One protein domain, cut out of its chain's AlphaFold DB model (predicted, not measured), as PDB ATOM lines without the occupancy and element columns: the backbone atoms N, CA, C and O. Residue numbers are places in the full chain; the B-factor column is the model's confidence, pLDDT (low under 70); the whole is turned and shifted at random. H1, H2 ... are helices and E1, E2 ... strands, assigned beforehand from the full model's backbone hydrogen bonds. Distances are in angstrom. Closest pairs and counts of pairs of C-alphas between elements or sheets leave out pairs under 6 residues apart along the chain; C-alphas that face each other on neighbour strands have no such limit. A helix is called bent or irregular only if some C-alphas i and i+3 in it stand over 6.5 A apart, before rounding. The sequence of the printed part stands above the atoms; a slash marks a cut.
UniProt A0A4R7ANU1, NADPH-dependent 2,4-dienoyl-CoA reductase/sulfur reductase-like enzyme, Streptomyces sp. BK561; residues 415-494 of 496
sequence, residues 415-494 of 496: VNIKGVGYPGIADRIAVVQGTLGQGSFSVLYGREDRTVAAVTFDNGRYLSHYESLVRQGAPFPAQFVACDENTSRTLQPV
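Overview. This is residues 415 to 494 of the 496 residues of the protein "NADPH-dependent 2,4-dienoyl-CoA reductase/sulfur reductase-like enzyme" of Streptomyces sp. BK561 (UniProt A0A4R7ANU1). A twisted five-stranded antiparallel sheet, E1-E4-E3-E2-E5, has one helix, H1, along one face in two layers, and a long loop, residues 473 to 490, leads to E5. The 80 printed residues run E1, E2, E3, E4, H1, E5: mixed class, compact, radius of gyration of the C-alphas 11.0 A, spans 28 by 24 by 22 A.

Arrangement. E1, residues 415 to 421, neighbours E4, residues 450 to 457 (N 418 to O 456, 3.0 A). E2, residues 428 to 435, E3, residues 440 to 447, and E4 form a meander, successive antiparallel neighbours (N 430 to O 444, 2.9 A; N 443 to O 455, 2.8 A); E1, pairing with E4, completes a Greek key. H1, residues 460 to 472, is over E4 at a height of 8.0 A over the sheet; the closest C-alphas, of Val 452 and Val 470, are 5.3 A apart. H1 is irregular, C-alphas 461 and 464 being 7.4 A apart; 7 of 9 O i to N i+4 pairs are within hydrogen-bond range. E5, residues 491 to 493, neighbours E2 (N 429 to O 492, 2.8 A).

Along the chain. E1 begins at C-alpha 415 (-39.706, -46.894, 17.339). E3 spans 23.5 A and H1 19.3 A. E5 ends at C-alpha 493 (-60.005, -45.354, 6.187).

Size, cuts and confidence. The printed part has no cut. H1 to E5 is a long link. No printed residue is under 70 in pLDDT.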
ATOM      1  N   VAL A 415     -39.396 -47.375  18.690       91.38
ATOM      2  CA  VAL A 415     -39.706 -46.894  17.339       91.38
ATOM      3  C   VAL A 415     -39.628 -45.374  17.289       91.38
ATOM      4  O   VAL A 415     -40.106 -44.677  18.191       91.38
ATOM      5  N   ASN A 416     -39.041 -44.851  16.217       92.94
ATOM      6  CA  ASN A 416     -39.060 -43.437  15.884       92.94
ATOM      7  C   ASN A 416     -40.237 -43.128  14.957       92.94
ATOM      8  O   ASN A 416     -40.300 -43.602  13.821       92.94
ATOM      9  N   ILE A 417     -41.155 -42.296  15.434       95.38
ATOM     10  CA  ILE A 417     -42.314 -41.829  14.681       95.38
ATOM     11  C   ILE A 417     -42.032 -40.398  14.253       95.38
ATOM     12  O   ILE A 417     -41.787 -39.548  15.106       95.38
ATOM     13  N   LYS A 418     -42.101 -40.100  12.959       95.69
ATOM     14  CA  LYS A 418     -41.988 -38.727  12.443       95.69
ATOM     15  C   LYS A 418     -43.142 -38.416  11.525       95.69
ATOM     16  O   LYS A 418     -43.622 -39.297  10.823       95.69
ATOM     17  N   GLY A 419     -43.583 -37.168  11.514       95.88
ATOM     18  CA  GLY A 419     -44.685 -36.756  10.664       95.88
ATOM     19  C   GLY A 419     -44.556 -35.331  10.173       95.88
ATOM     20  O   GLY A 419     -43.964 -34.480  10.836       95.88
ATOM     21  N   VAL A 420     -45.147 -35.085   9.009       95.69
ATOM     22  CA  VAL A 420     -45.272 -33.766   8.391       95.69
ATOM     23  C   VAL A 420     -46.672 -33.582   7.822       95.69
ATOM     24  O   VAL A 420     -47.288 -34.533   7.345       95.69
ATOM     25  N   GLY A 421     -47.178 -32.352   7.851       94.81
ATOM     26  CA  GLY A 421     -48.552 -32.033   7.477       94.81
ATOM     27  C   GLY A 421     -49.530 -32.263   8.627       94.81
ATOM     28  O   GLY A 421     -49.146 -32.251   9.795       94.81
ATOM     29  N   TYR A 422     -50.814 -32.434   8.310       93.81
ATOM     30  CA  TYR A 422     -51.858 -32.534   9.333       93.81
ATOM     31  C   TYR A 422     -52.747 -33.768   9.133       93.81
ATOM     32  O   TYR A 422     -53.770 -33.691   8.452       93.81
ATOM     33  N   PRO A 423     -52.396 -34.923   9.730       95.12
ATOM     34  CA  PRO A 423     -53.165 -36.153   9.537       95.12
ATOM     35  C   PRO A 423     -54.612 -36.049  10.050       95.12
ATOM     36  O   PRO A 423     -55.514 -36.674   9.500       95.12
ATOM     37  N   GLY A 424     -54.870 -35.188  11.043       90.94
ATOM     38  CA  GLY A 424     -56.193 -34.982  11.649       90.94
ATOM     39  C   GLY A 424     -57.287 -34.453  10.708       90.94
ATOM     40  O   GLY A 424     -58.454 -34.397  11.100       90.94
ATOM     41  N   ILE A 425     -56.972 -34.088   9.460       92.00
ATOM     42  CA  ILE A 425     -57.968 -33.733   8.424       92.00
ATOM     43  C   ILE A 425     -58.159 -34.808   7.352       92.00
ATOM     44  O   ILE A 425     -59.022 -34.646   6.497       92.00
ATOM     45  N   ALA A 426     -57.392 -35.890   7.395       95.50
ATOM     46  CA  ALA A 426     -57.460 -36.948   6.401       95.50
ATOM     47  C   ALA A 426     -58.708 -37.831   6.563       95.50
ATOM     48  O   ALA A 426     -59.207 -38.026   7.677       95.50
ATOM     49  N   ASP A 427     -59.183 -38.383   5.448       94.75
ATOM     50  CA  ASP A 427     -60.228 -39.413   5.390       94.75
ATOM     51  C   ASP A 427     -59.652 -40.808   5.113       94.75
ATOM     52  O   ASP A 427     -60.181 -41.813   5.603       94.75
ATOM     53  N   ARG A 428     -58.530 -40.872   4.390       95.88
ATOM     54  CA  ARG A 428     -57.896 -42.113   3.946       95.88
ATOM     55  C   ARG A 428     -56.396 -42.104   4.198       95.88
ATOM     56  O   ARG A 428     -55.761 -41.053   4.264       95.88
ATOM     57  N   ILE A 429     -55.832 -43.299   4.300       96.56
ATOM     58  CA  ILE A 429     -54.394 -43.538   4.368       96.56
ATOM     59  C   ILE A 429     -53.956 -44.534   3.300       96.56
ATOM     60  O   ILE A 429     -54.738 -45.384   2.872       96.56
ATOM     61  N   ALA A 430     -52.695 -44.435   2.895       95.25
ATOM     62  CA  ALA A 430     -52.029 -45.404   2.035       95.25
ATOM     63  C   ALA A 430     -50.651 -45.714   2.620       95.25
ATOM     64  O   ALA A 430     -49.835 -44.809   2.796       95.25
ATOM     65  N   VAL A 431     -50.378 -46.989   2.895       94.31
ATOM     66  CA  VAL A 431     -49.017 -47.437   3.211       94.31
ATOM     67  C   VAL A 431     -48.243 -47.481   1.900       94.31
ATOM     68  O   VAL A 431     -48.587 -48.245   0.998       94.31
ATOM     69  N   VAL A 432     -47.240 -46.618   1.776       93.38
ATOM     70  CA  VAL A 432     -46.501 -46.413   0.523       93.38
ATOM     71  C   VAL A 432     -45.106 -47.024   0.543       93.38
ATOM     72  O   VAL A 432     -44.531 -47.228  -0.522       93.38
ATOM     73  N   GLN A 433     -44.584 -47.356   1.724       91.75
ATOM     74  CA  GLN A 433     -43.332 -48.094   1.912       91.75
ATOM     75  C   GLN A 433     -43.430 -48.975   3.148       91.75
ATOM     76  O   GLN A 433     -44.113 -48.618   4.111       91.75
ATOM     77  N   GLY A 434     -42.725 -50.104   3.123       90.12
ATOM     78  CA  GLY A 434     -42.756 -51.080   4.209       90.12
ATOM     79  C   GLY A 434     -44.147 -51.677   4.439       90.12
ATOM     80  O   GLY A 434     -45.029 -51.645   3.570       90.12
ATOM     81  N   THR A 435     -44.339 -52.251   5.627       88.50
ATOM     82  CA  THR A 435     -45.608 -52.870   6.031       88.50
ATOM     83  C   THR A 435     -45.896 -52.617   7.507       88.50
ATOM     84  O   THR A 435     -44.983 -52.581   8.331       88.50
ATOM     85  N   LEU A 436     -47.181 -52.504   7.863       89.44
ATOM     86  CA  LEU A 436     -47.592 -52.315   9.261       89.44
ATOM     87  C   LEU A 436     -47.112 -53.468  10.158       89.44
ATOM     88  O   LEU A 436     -46.665 -53.234  11.274       89.44
ATOM     89  N   GLY A 437     -47.142 -54.707   9.647       84.19
ATOM     90  CA  GLY A 437     -46.728 -55.896  10.398       84.19
ATOM     91  C   GLY A 437     -45.229 -55.964  10.714       84.19
ATOM     92  O   GLY A 437     -44.848 -56.634  11.666       84.19
ATOM     93  N   GLN A 438     -44.378 -55.270   9.951       81.94
ATOM     94  CA  GLN A 438     -42.936 -55.188  10.223       81.94
ATOM     95  C   GLN A 438     -42.571 -54.068  11.207       81.94
ATOM     96  O   GLN A 438     -41.423 -53.998  11.633       81.94
ATOM     97  N   GLY A 439     -43.506 -53.174  11.545       83.19
ATOM     98  CA  GLY A 439     -43.252 -52.042  12.442       83.19
ATOM     99  C   GLY A 439     -42.398 -50.913  11.847       83.19
ATOM    100  O   GLY A 439     -42.248 -49.888  12.501       83.19
ATOM    101  N   SER A 440     -41.896 -51.063  10.613       90.56
ATOM    102  CA  SER A 440     -41.213 -50.011   9.848       90.56
ATOM    103  C   SER A 440     -41.939 -49.760   8.525       90.56
ATOM    104  O   SER A 440     -42.086 -50.666   7.696       90.56
ATOM    105  N   PHE A 441     -42.446 -48.541   8.346       93.12
ATOM    106  CA  PHE A 441     -43.267 -48.164   7.194       93.12
ATOM    107  C   PHE A 441     -43.413 -46.645   7.043       93.12
ATOM    108  O   PHE A 441     -43.242 -45.880   7.994       93.12
ATOM    109  N   SER A 442     -43.822 -46.231   5.845       94.56
ATOM    110  CA  SER A 442     -44.247 -44.865   5.529       94.56
ATOM    111  C   SER A 442     -45.712 -44.868   5.110       94.56
ATOM    112  O   SER A 442     -46.127 -45.666   4.265       94.56
ATOM    113  N   VAL A 443     -46.498 -43.958   5.675       95.69
ATOM    114  CA  VAL A 443     -47.922 -43.795   5.375       95.69
ATOM    115  C   VAL A 443     -48.208 -42.374   4.898       95.69
ATOM    116  O   VAL A 443     -47.809 -41.395   5.530       95.69
ATOM    117  N   LEU A 444     -48.912 -42.258   3.773       96.69
ATOM    118  CA  LEU A 444     -49.491 -41.000   3.314       96.69
ATOM    119  C   LEU A 444     -50.921 -40.878   3.818       96.69
ATOM    120  O   LEU A 444     -51.675 -41.853   3.818       96.69
ATOM    121  N   TYR A 445     -51.301 -39.660   4.171       97.50
ATOM    122  CA  TYR A 445     -52.651 -39.291   4.566       97.50
ATOM    123  C   TYR A 445     -53.285 -38.438   3.474       97.50
ATOM    124  O   TYR A 445     -52.704 -37.444   3.026       97.50
ATOM    125  N   GLY A 446     -54.487 -38.831   3.069       96.06
ATOM    126  CA  GLY A 446     -55.264 -38.200   2.018       96.06
ATOM    127  C   GLY A 446     -56.538 -37.566   2.546       96.06
ATOM    128  O   GLY A 446     -57.199 -38.113   3.429       96.06
ATOM    129  N   ARG A 447     -56.895 -36.419   1.977       94.50
ATOM    130  CA  ARG A 447     -58.225 -35.828   2.100       94.50
ATOM    131  C   ARG A 447     -58.743 -35.567   0.698       94.50
ATOM    132  O   ARG A 447     -58.075 -34.870  -0.065       94.50
ATOM    133  N   GLU A 448     -59.910 -36.117   0.382       88.94
ATOM    134  CA  GLU A 448     -60.464 -36.115  -0.974       88.94
ATOM    135  C   GLU A 448     -59.466 -36.759  -1.956       88.94
ATOM    136  O   GLU A 448     -59.184 -37.956  -1.853       88.94
ATOM    137  N   ASP A 449     -58.930 -35.972  -2.883       89.25
ATOM    138  CA  ASP A 449     -57.958 -36.329  -3.910       89.25
ATOM    139  C   ASP A 449     -56.563 -35.738  -3.644       89.25
ATOM    140  O   ASP A 449     -55.707 -35.815  -4.519       89.25
ATOM    141  N   ARG A 450     -56.291 -35.190  -2.446       95.00
ATOM    142  CA  ARG A 450     -55.017 -34.523  -2.110       95.00
ATOM    143  C   ARG A 450     -54.288 -35.148  -0.927       95.00
ATOM    144  O   ARG A 450     -54.891 -35.542   0.070       95.00
ATOM    145  N   THR A 451     -52.962 -35.178  -1.014       96.25
ATOM    146  CA  THR A 451     -52.066 -35.604   0.066       96.25
ATOM    147  C   THR A 451     -51.897 -34.461   1.066       96.25
ATOM    148  O   THR A 451     -51.461 -33.371   0.702       96.25
ATOM    149  N   VAL A 452     -52.244 -34.705   2.331       95.75
ATOM    150  CA  VAL A 452     -52.288 -33.679   3.393       95.75
ATOM    151  C   VAL A 452     -51.304 -33.926   4.533       95.75
ATOM    152  O   VAL A 452     -51.026 -33.015   5.316       95.75
ATOM    153  N   ALA A 453     -50.778 -35.146   4.647       97.06
ATOM    154  CA  ALA A 453     -49.728 -35.473   5.602       97.06
ATOM    155  C   ALA A 453     -48.961 -36.735   5.194       97.06
ATOM    156  O   ALA A 453     -49.423 -37.524   4.366       97.06
ATOM    157  N   ALA A 454     -47.817 -36.944   5.832       97.06
ATOM    158  CA  ALA A 454     -47.077 -38.194   5.803       97.06
ATOM    159  C   ALA A 454     -46.535 -38.503   7.198       97.06
ATOM    160  O   ALA A 454     -46.135 -37.584   7.914       97.06
ATOM    161  N   VAL A 455     -46.531 -39.779   7.577       97.25
ATOM    162  CA  VAL A 455     -45.972 -40.257   8.847       97.25
ATOM    163  C   VAL A 455     -45.113 -41.486   8.580       97.25
ATOM    164  O   VAL A 455     -45.473 -42.338   7.770       97.25
ATOM    165  N   THR A 456     -43.973 -41.573   9.250       95.50
ATOM    166  CA  THR A 456     -43.014 -42.669   9.124       95.50
ATOM    167  C   THR A 456     -42.766 -43.299  10.483       95.50
ATOM    168  O   THR A 456     -42.697 -42.597  11.491       95.50
ATOM    169  N   PHE A 457     -42.608 -44.616  10.488       94.31
ATOM    170  CA  PHE A 457     -42.191 -45.430  11.625       94.31
ATOM    171  C   PHE A 457     -40.866 -46.071  11.216       94.31
ATOM    172  O   PHE A 457     -40.866 -46.867  10.279       94.31
ATOM    173  N   ASP A 458     -39.746 -45.645  11.813       91.38
ATOM    174  CA  ASP A 458     -38.375 -46.064  11.452       91.38
ATOM    175  C   ASP A 458     -38.138 -46.157   9.928       91.38
ATOM    176  O   ASP A 458     -37.604 -47.143   9.417       91.38
ATOM    177  N   ASN A 459     -38.633 -45.156   9.194       90.06
ATOM    178  CA  ASN A 459     -38.548 -45.050   7.732       90.06
ATOM    179  C   ASN A 459     -38.535 -43.571   7.277       90.06
ATOM    180  O   ASN A 459     -39.125 -43.169   6.274       90.06
ATOM    181  N   GLY A 460     -37.907 -42.707   8.072       86.94
ATOM    182  CA  GLY A 460     -37.852 -41.261   7.892       86.94
ATOM    183  C   GLY A 460     -37.007 -40.789   6.708       86.94
ATOM    184  O   GLY A 460     -37.129 -39.626   6.328       86.94
ATOM    185  N   ARG A 461     -36.202 -41.659   6.078       84.12
ATOM    186  CA  ARG A 461     -35.370 -41.316   4.902       84.12
ATOM    187  C   ARG A 461     -36.152 -40.611   3.784       84.12
ATOM    188  O   ARG A 461     -35.602 -39.753   3.099       84.12
ATOM    189  N   TYR A 462     -37.418 -40.973   3.583       86.12
ATOM    190  CA  TYR A 462     -38.262 -40.427   2.514       86.12
ATOM    191  C   TYR A 462     -39.170 -39.279   2.967       86.12
ATOM    192  O   TYR A 462     -39.907 -38.716   2.155       86.12
ATOM    193  N   LEU A 463     -39.119 -38.891   4.244       90.69
ATOM    194  CA  LEU A 463     -40.045 -37.908   4.805       90.69
ATOM    195  C   LEU A 463     -39.928 -36.539   4.122       90.69
ATOM    196  O   LEU A 463     -40.949 -35.904   3.874       90.69
ATOM    197  N   SER A 464     -38.721 -36.112   3.746       90.12
ATOM    198  CA  SER A 464     -38.500 -34.855   3.014       90.12
ATOM    199  C   SER A 464     -39.105 -34.871   1.602       90.12
ATOM    200  O   SER A 464     -39.653 -33.866   1.141       90.12
ATOM    201  N   HIS A 465     -39.086 -36.024   0.926       92.06
ATOM    202  CA  HIS A 465     -39.799 -36.209  -0.338       92.06
ATOM    203  C   HIS A 465     -41.313 -36.071  -0.130       92.06
ATOM    204  O   HIS A 465     -41.968 -35.323  -0.859       92.06
ATOM    205  N   TYR A 466     -41.865 -36.717   0.899       94.19
ATOM    206  CA  TYR A 466     -43.295 -36.632   1.199       94.19
ATOM    207  C   TYR A 466     -43.739 -35.250   1.675       94.19
ATOM    208  O   TYR A 466     -44.815 -34.799   1.288       94.19
ATOM    209  N   GLU A 467     -42.903 -34.531   2.423       94.12
ATOM    210  CA  GLU A 467     -43.140 -33.126   2.753       94.12
ATOM    211  C   GLU A 467     -43.343 -32.292   1.481       94.12
ATOM    212  O   GLU A 467     -44.279 -31.496   1.407       94.12
ATOM    213  N   SER A 468     -42.509 -32.500   0.456       94.12
ATOM    214  CA  SER A 468     -42.642 -31.800  -0.826       94.12
ATOM    215  C   SER A 468     -43.991 -32.080  -1.498       94.12
ATOM    216  O   SER A 468     -44.653 -31.148  -1.957       94.12
ATOM    217  N   LEU A 469     -44.451 -33.337  -1.486       94.44
ATOM    218  CA  LEU A 469     -45.764 -33.717  -2.021       94.44
ATOM    219  C   LEU A 469     -46.913 -33.053  -1.250       94.44
ATOM    220  O   LEU A 469     -47.850 -32.536  -1.859       94.44
ATOM    221  N   VAL A 470     -46.818 -33.018   0.081       95.06
ATOM    222  CA  VAL A 470     -47.799 -32.364   0.957       95.06
ATOM    223  C   VAL A 470     -47.852 -30.855   0.684       95.06
ATOM    224  O   VAL A 470     -48.939 -30.293   0.558       95.06
ATOM    225  N   ARG A 471     -46.701 -30.187   0.518       93.19
ATOM    226  CA  ARG A 471     -46.636 -28.748   0.178       93.19
ATOM    227  C   ARG A 471     -47.270 -28.434  -1.173       93.19
ATOM    228  O   ARG A 471     -47.888 -27.385  -1.321       93.19
ATOM    229  N   GLN A 472     -47.111 -29.329  -2.143       92.44
ATOM    230  CA  GLN A 472     -47.680 -29.183  -3.483       92.44
ATOM    231  C   GLN A 472     -49.176 -29.521  -3.535       92.44
ATOM    232  O   GLN A 472     -49.813 -29.270  -4.555       92.44
ATOM    233  N   GLY A 473     -49.740 -30.101  -2.468       91.00
ATOM    234  CA  GLY A 473     -51.093 -30.653  -2.493       91.00
ATOM    235  C   GLY A 473     -51.232 -31.762  -3.537       91.00
ATOM    236  O   GLY A 473     -52.243 -31.818  -4.232       91.00
ATOM    237  N   ALA A 474     -50.195 -32.596  -3.682       94.88
ATOM    238  CA  ALA A 474     -50.120 -33.629  -4.710       94.88
ATOM    239  C   ALA A 474     -51.320 -34.595  -4.648       94.88
ATOM    240  O   ALA A 474     -51.847 -34.828  -3.552       94.88
ATOM    241  N   PRO A 475     -51.719 -35.210  -5.780       94.50
ATOM    242  CA  PRO A 475     -52.813 -36.175  -5.813       94.50
ATOM    243  C   PRO A 475     -52.653 -37.291  -4.776       94.50
ATOM    244  O   PRO A 475     -51.527 -37.675  -4.461       94.50
ATOM    245  N   PHE A 476     -53.752 -37.830  -4.252       94.25
ATOM    246  CA  PHE A 476     -53.731 -38.939  -3.297       94.25
ATOM    247  C   PHE A 476     -54.337 -40.235  -3.882       94.25
ATOM    248  O   PHE A 476     -55.462 -40.196  -4.381       94.25
ATOM    249  N   PRO A 477     -53.650 -41.393  -3.770       88.44
ATOM    250  CA  PRO A 477     -52.283 -41.552  -3.270       88.44
ATOM    251  C   PRO A 477     -51.260 -41.054  -4.303       88.44
ATOM    252  O   PRO A 477     -51.360 -41.364  -5.490       88.44
ATOM    253  N   ALA A 478     -50.255 -40.298  -3.857       85.25
ATOM    254  CA  ALA A 478     -49.276 -39.699  -4.762       85.25
ATOM    255  C   ALA A 478     -48.414 -40.769  -5.436       85.25
ATOM    256  O   ALA A 478     -47.842 -41.603  -4.740       85.25
ATOM    257  N   GLN A 479     -48.288 -40.740  -6.765       83.31
ATOM    258  CA  GLN A 479     -47.453 -41.674  -7.527       83.31
ATOM    259  C   GLN A 479     -45.994 -41.208  -7.570       83.31
ATOM    260  O   GLN A 479     -45.708 -40.050  -7.860       83.31
ATOM    261  N   PHE A 480     -45.074 -42.120  -7.282       83.00
ATOM    262  CA  PHE A 480     -43.625 -41.909  -7.308       83.00
ATOM    263  C   PHE A 480     -42.952 -43.274  -7.451       83.00
ATOM    264  O   PHE A 480     -43.590 -44.274  -7.142       83.00
ATOM    265  N   VAL A 481     -41.692 -43.309  -7.883       80.88
ATOM    266  CA  VAL A 481     -40.897 -44.542  -7.980       80.88
ATOM    267  C   VAL A 481     -39.811 -44.498  -6.907       80.88
ATOM    268  O   VAL A 481     -39.010 -43.564  -6.881       80.88
ATOM    269  N   ALA A 482     -39.782 -45.498  -6.028       80.25
ATOM    270  CA  ALA A 482     -38.742 -45.688  -5.016       80.25
ATOM    271  C   ALA A 482     -38.342 -47.168  -4.946       80.25
ATOM    272  O   ALA A 482     -39.130 -48.043  -5.293       80.25
ATOM    273  N   CYS A 483     -37.113 -47.463  -4.510       75.50
ATOM    274  CA  CYS A 483     -36.574 -48.830  -4.529       75.50
ATOM    275  C   CYS A 483     -37.292 -49.811  -3.584       75.50
ATOM    276  O   CYS A 483     -37.174 -51.019  -3.758       75.50
ATOM    277  N   ASP A 484     -38.012 -49.298  -2.592       79.81
ATOM    278  CA  ASP A 484     -38.743 -50.028  -1.553       79.81
ATOM    279  C   ASP A 484     -40.225 -49.621  -1.504       79.81
ATOM    280  O   ASP A 484     -40.883 -49.715  -0.464       79.81
ATOM    281  N   GLU A 485     -40.758 -49.138  -2.631       81.69
ATOM    282  CA  GLU A 485     -42.164 -48.767  -2.709       81.69
ATOM    283  C   GLU A 485     -43.088 -49.972  -2.497       81.69
ATOM    284  O   GLU A 485     -42.889 -51.069  -3.024       81.69
ATOM    285  N   ASN A 486     -44.164 -49.747  -1.750       81.44
ATOM    286  CA  ASN A 486     -45.271 -50.679  -1.678       81.44
ATOM    287  C   ASN A 486     -46.193 -50.422  -2.876       81.44
ATOM    288  O   ASN A 486     -46.946 -49.451  -2.886       81.44
ATOM    289  N   THR A 487     -46.144 -51.285  -3.890       76.38
ATOM    290  CA  THR A 487     -46.921 -51.119  -5.132       76.38
ATOM    291  C   THR A 487     -48.423 -51.352  -4.954       76.38
ATOM    292  O   THR A 487     -49.207 -50.868  -5.765       76.38
ATOM    293  N   SER A 488     -48.847 -52.043  -3.886       75.94
ATOM    294  CA  SER A 488     -50.270 -52.311  -3.628       75.94
ATOM    295  C   SER A 488     -51.045 -51.055  -3.221       75.94
ATOM    296  O   SER A 488     -52.201 -50.904  -3.608       75.94
ATOM    297  N   ARG A 489     -50.404 -50.151  -2.460       76.25
ATOM    298  CA  ARG A 489     -50.935 -48.857  -1.976       76.25
ATOM    299  C   ARG A 489     -52.389 -48.921  -1.501       76.25
ATOM    300  O   ARG A 489     -53.165 -47.995  -1.739       76.25
ATOM    301  N   THR A 490     -52.761 -50.021  -0.846       82.19
ATOM    302  CA  THR A 490     -54.142 -50.277  -0.440       82.19
ATOM    303  C   THR A 490     -54.654 -49.135   0.425       82.19
ATOM    304  O   THR A 490     -54.090 -48.842   1.483       82.19
ATOM    305  N   LEU A 491     -55.731 -48.500  -0.038       89.00
ATOM    306  CA  LEU A 491     -56.373 -47.411   0.679       89.00
ATOM    307  C   LEU A 491     -57.153 -47.964   1.862       89.00
ATOM    308  O   LEU A 491     -57.957 -48.885   1.715       89.00
ATOM    309  N   GLN A 492     -56.940 -47.366   3.025       90.81
ATOM    310  CA  GLN A 492     -57.678 -47.689   4.240       90.81
ATOM    311  C   GLN A 492     -58.314 -46.412   4.792       90.81
ATOM    312  O   GLN A 492     -57.752 -45.328   4.616       90.81
ATOM    313  N   PRO A 493     -59.486 -46.491   5.442       92.56
ATOM    314  CA  PRO A 493     -60.005 -45.354   6.187       92.56
ATOM    315  C   PRO A 493     -59.052 -45.015   7.340       92.56
ATOM    316  O   PRO A 493     -58.438 -45.908   7.921       92.56
ATOM    317  N   VAL A 494     -58.955 -43.735   7.707       89.69
ATOM    318  CA  VAL A 494     -58.136 -43.310   8.863       89.69
ATOM    319  C   VAL A 494     -58.625 -43.969  10.168       89.69
ATOM    320  O   VAL A 494     -57.805 -44.357  10.998       89.69
TER     321      VAL A 494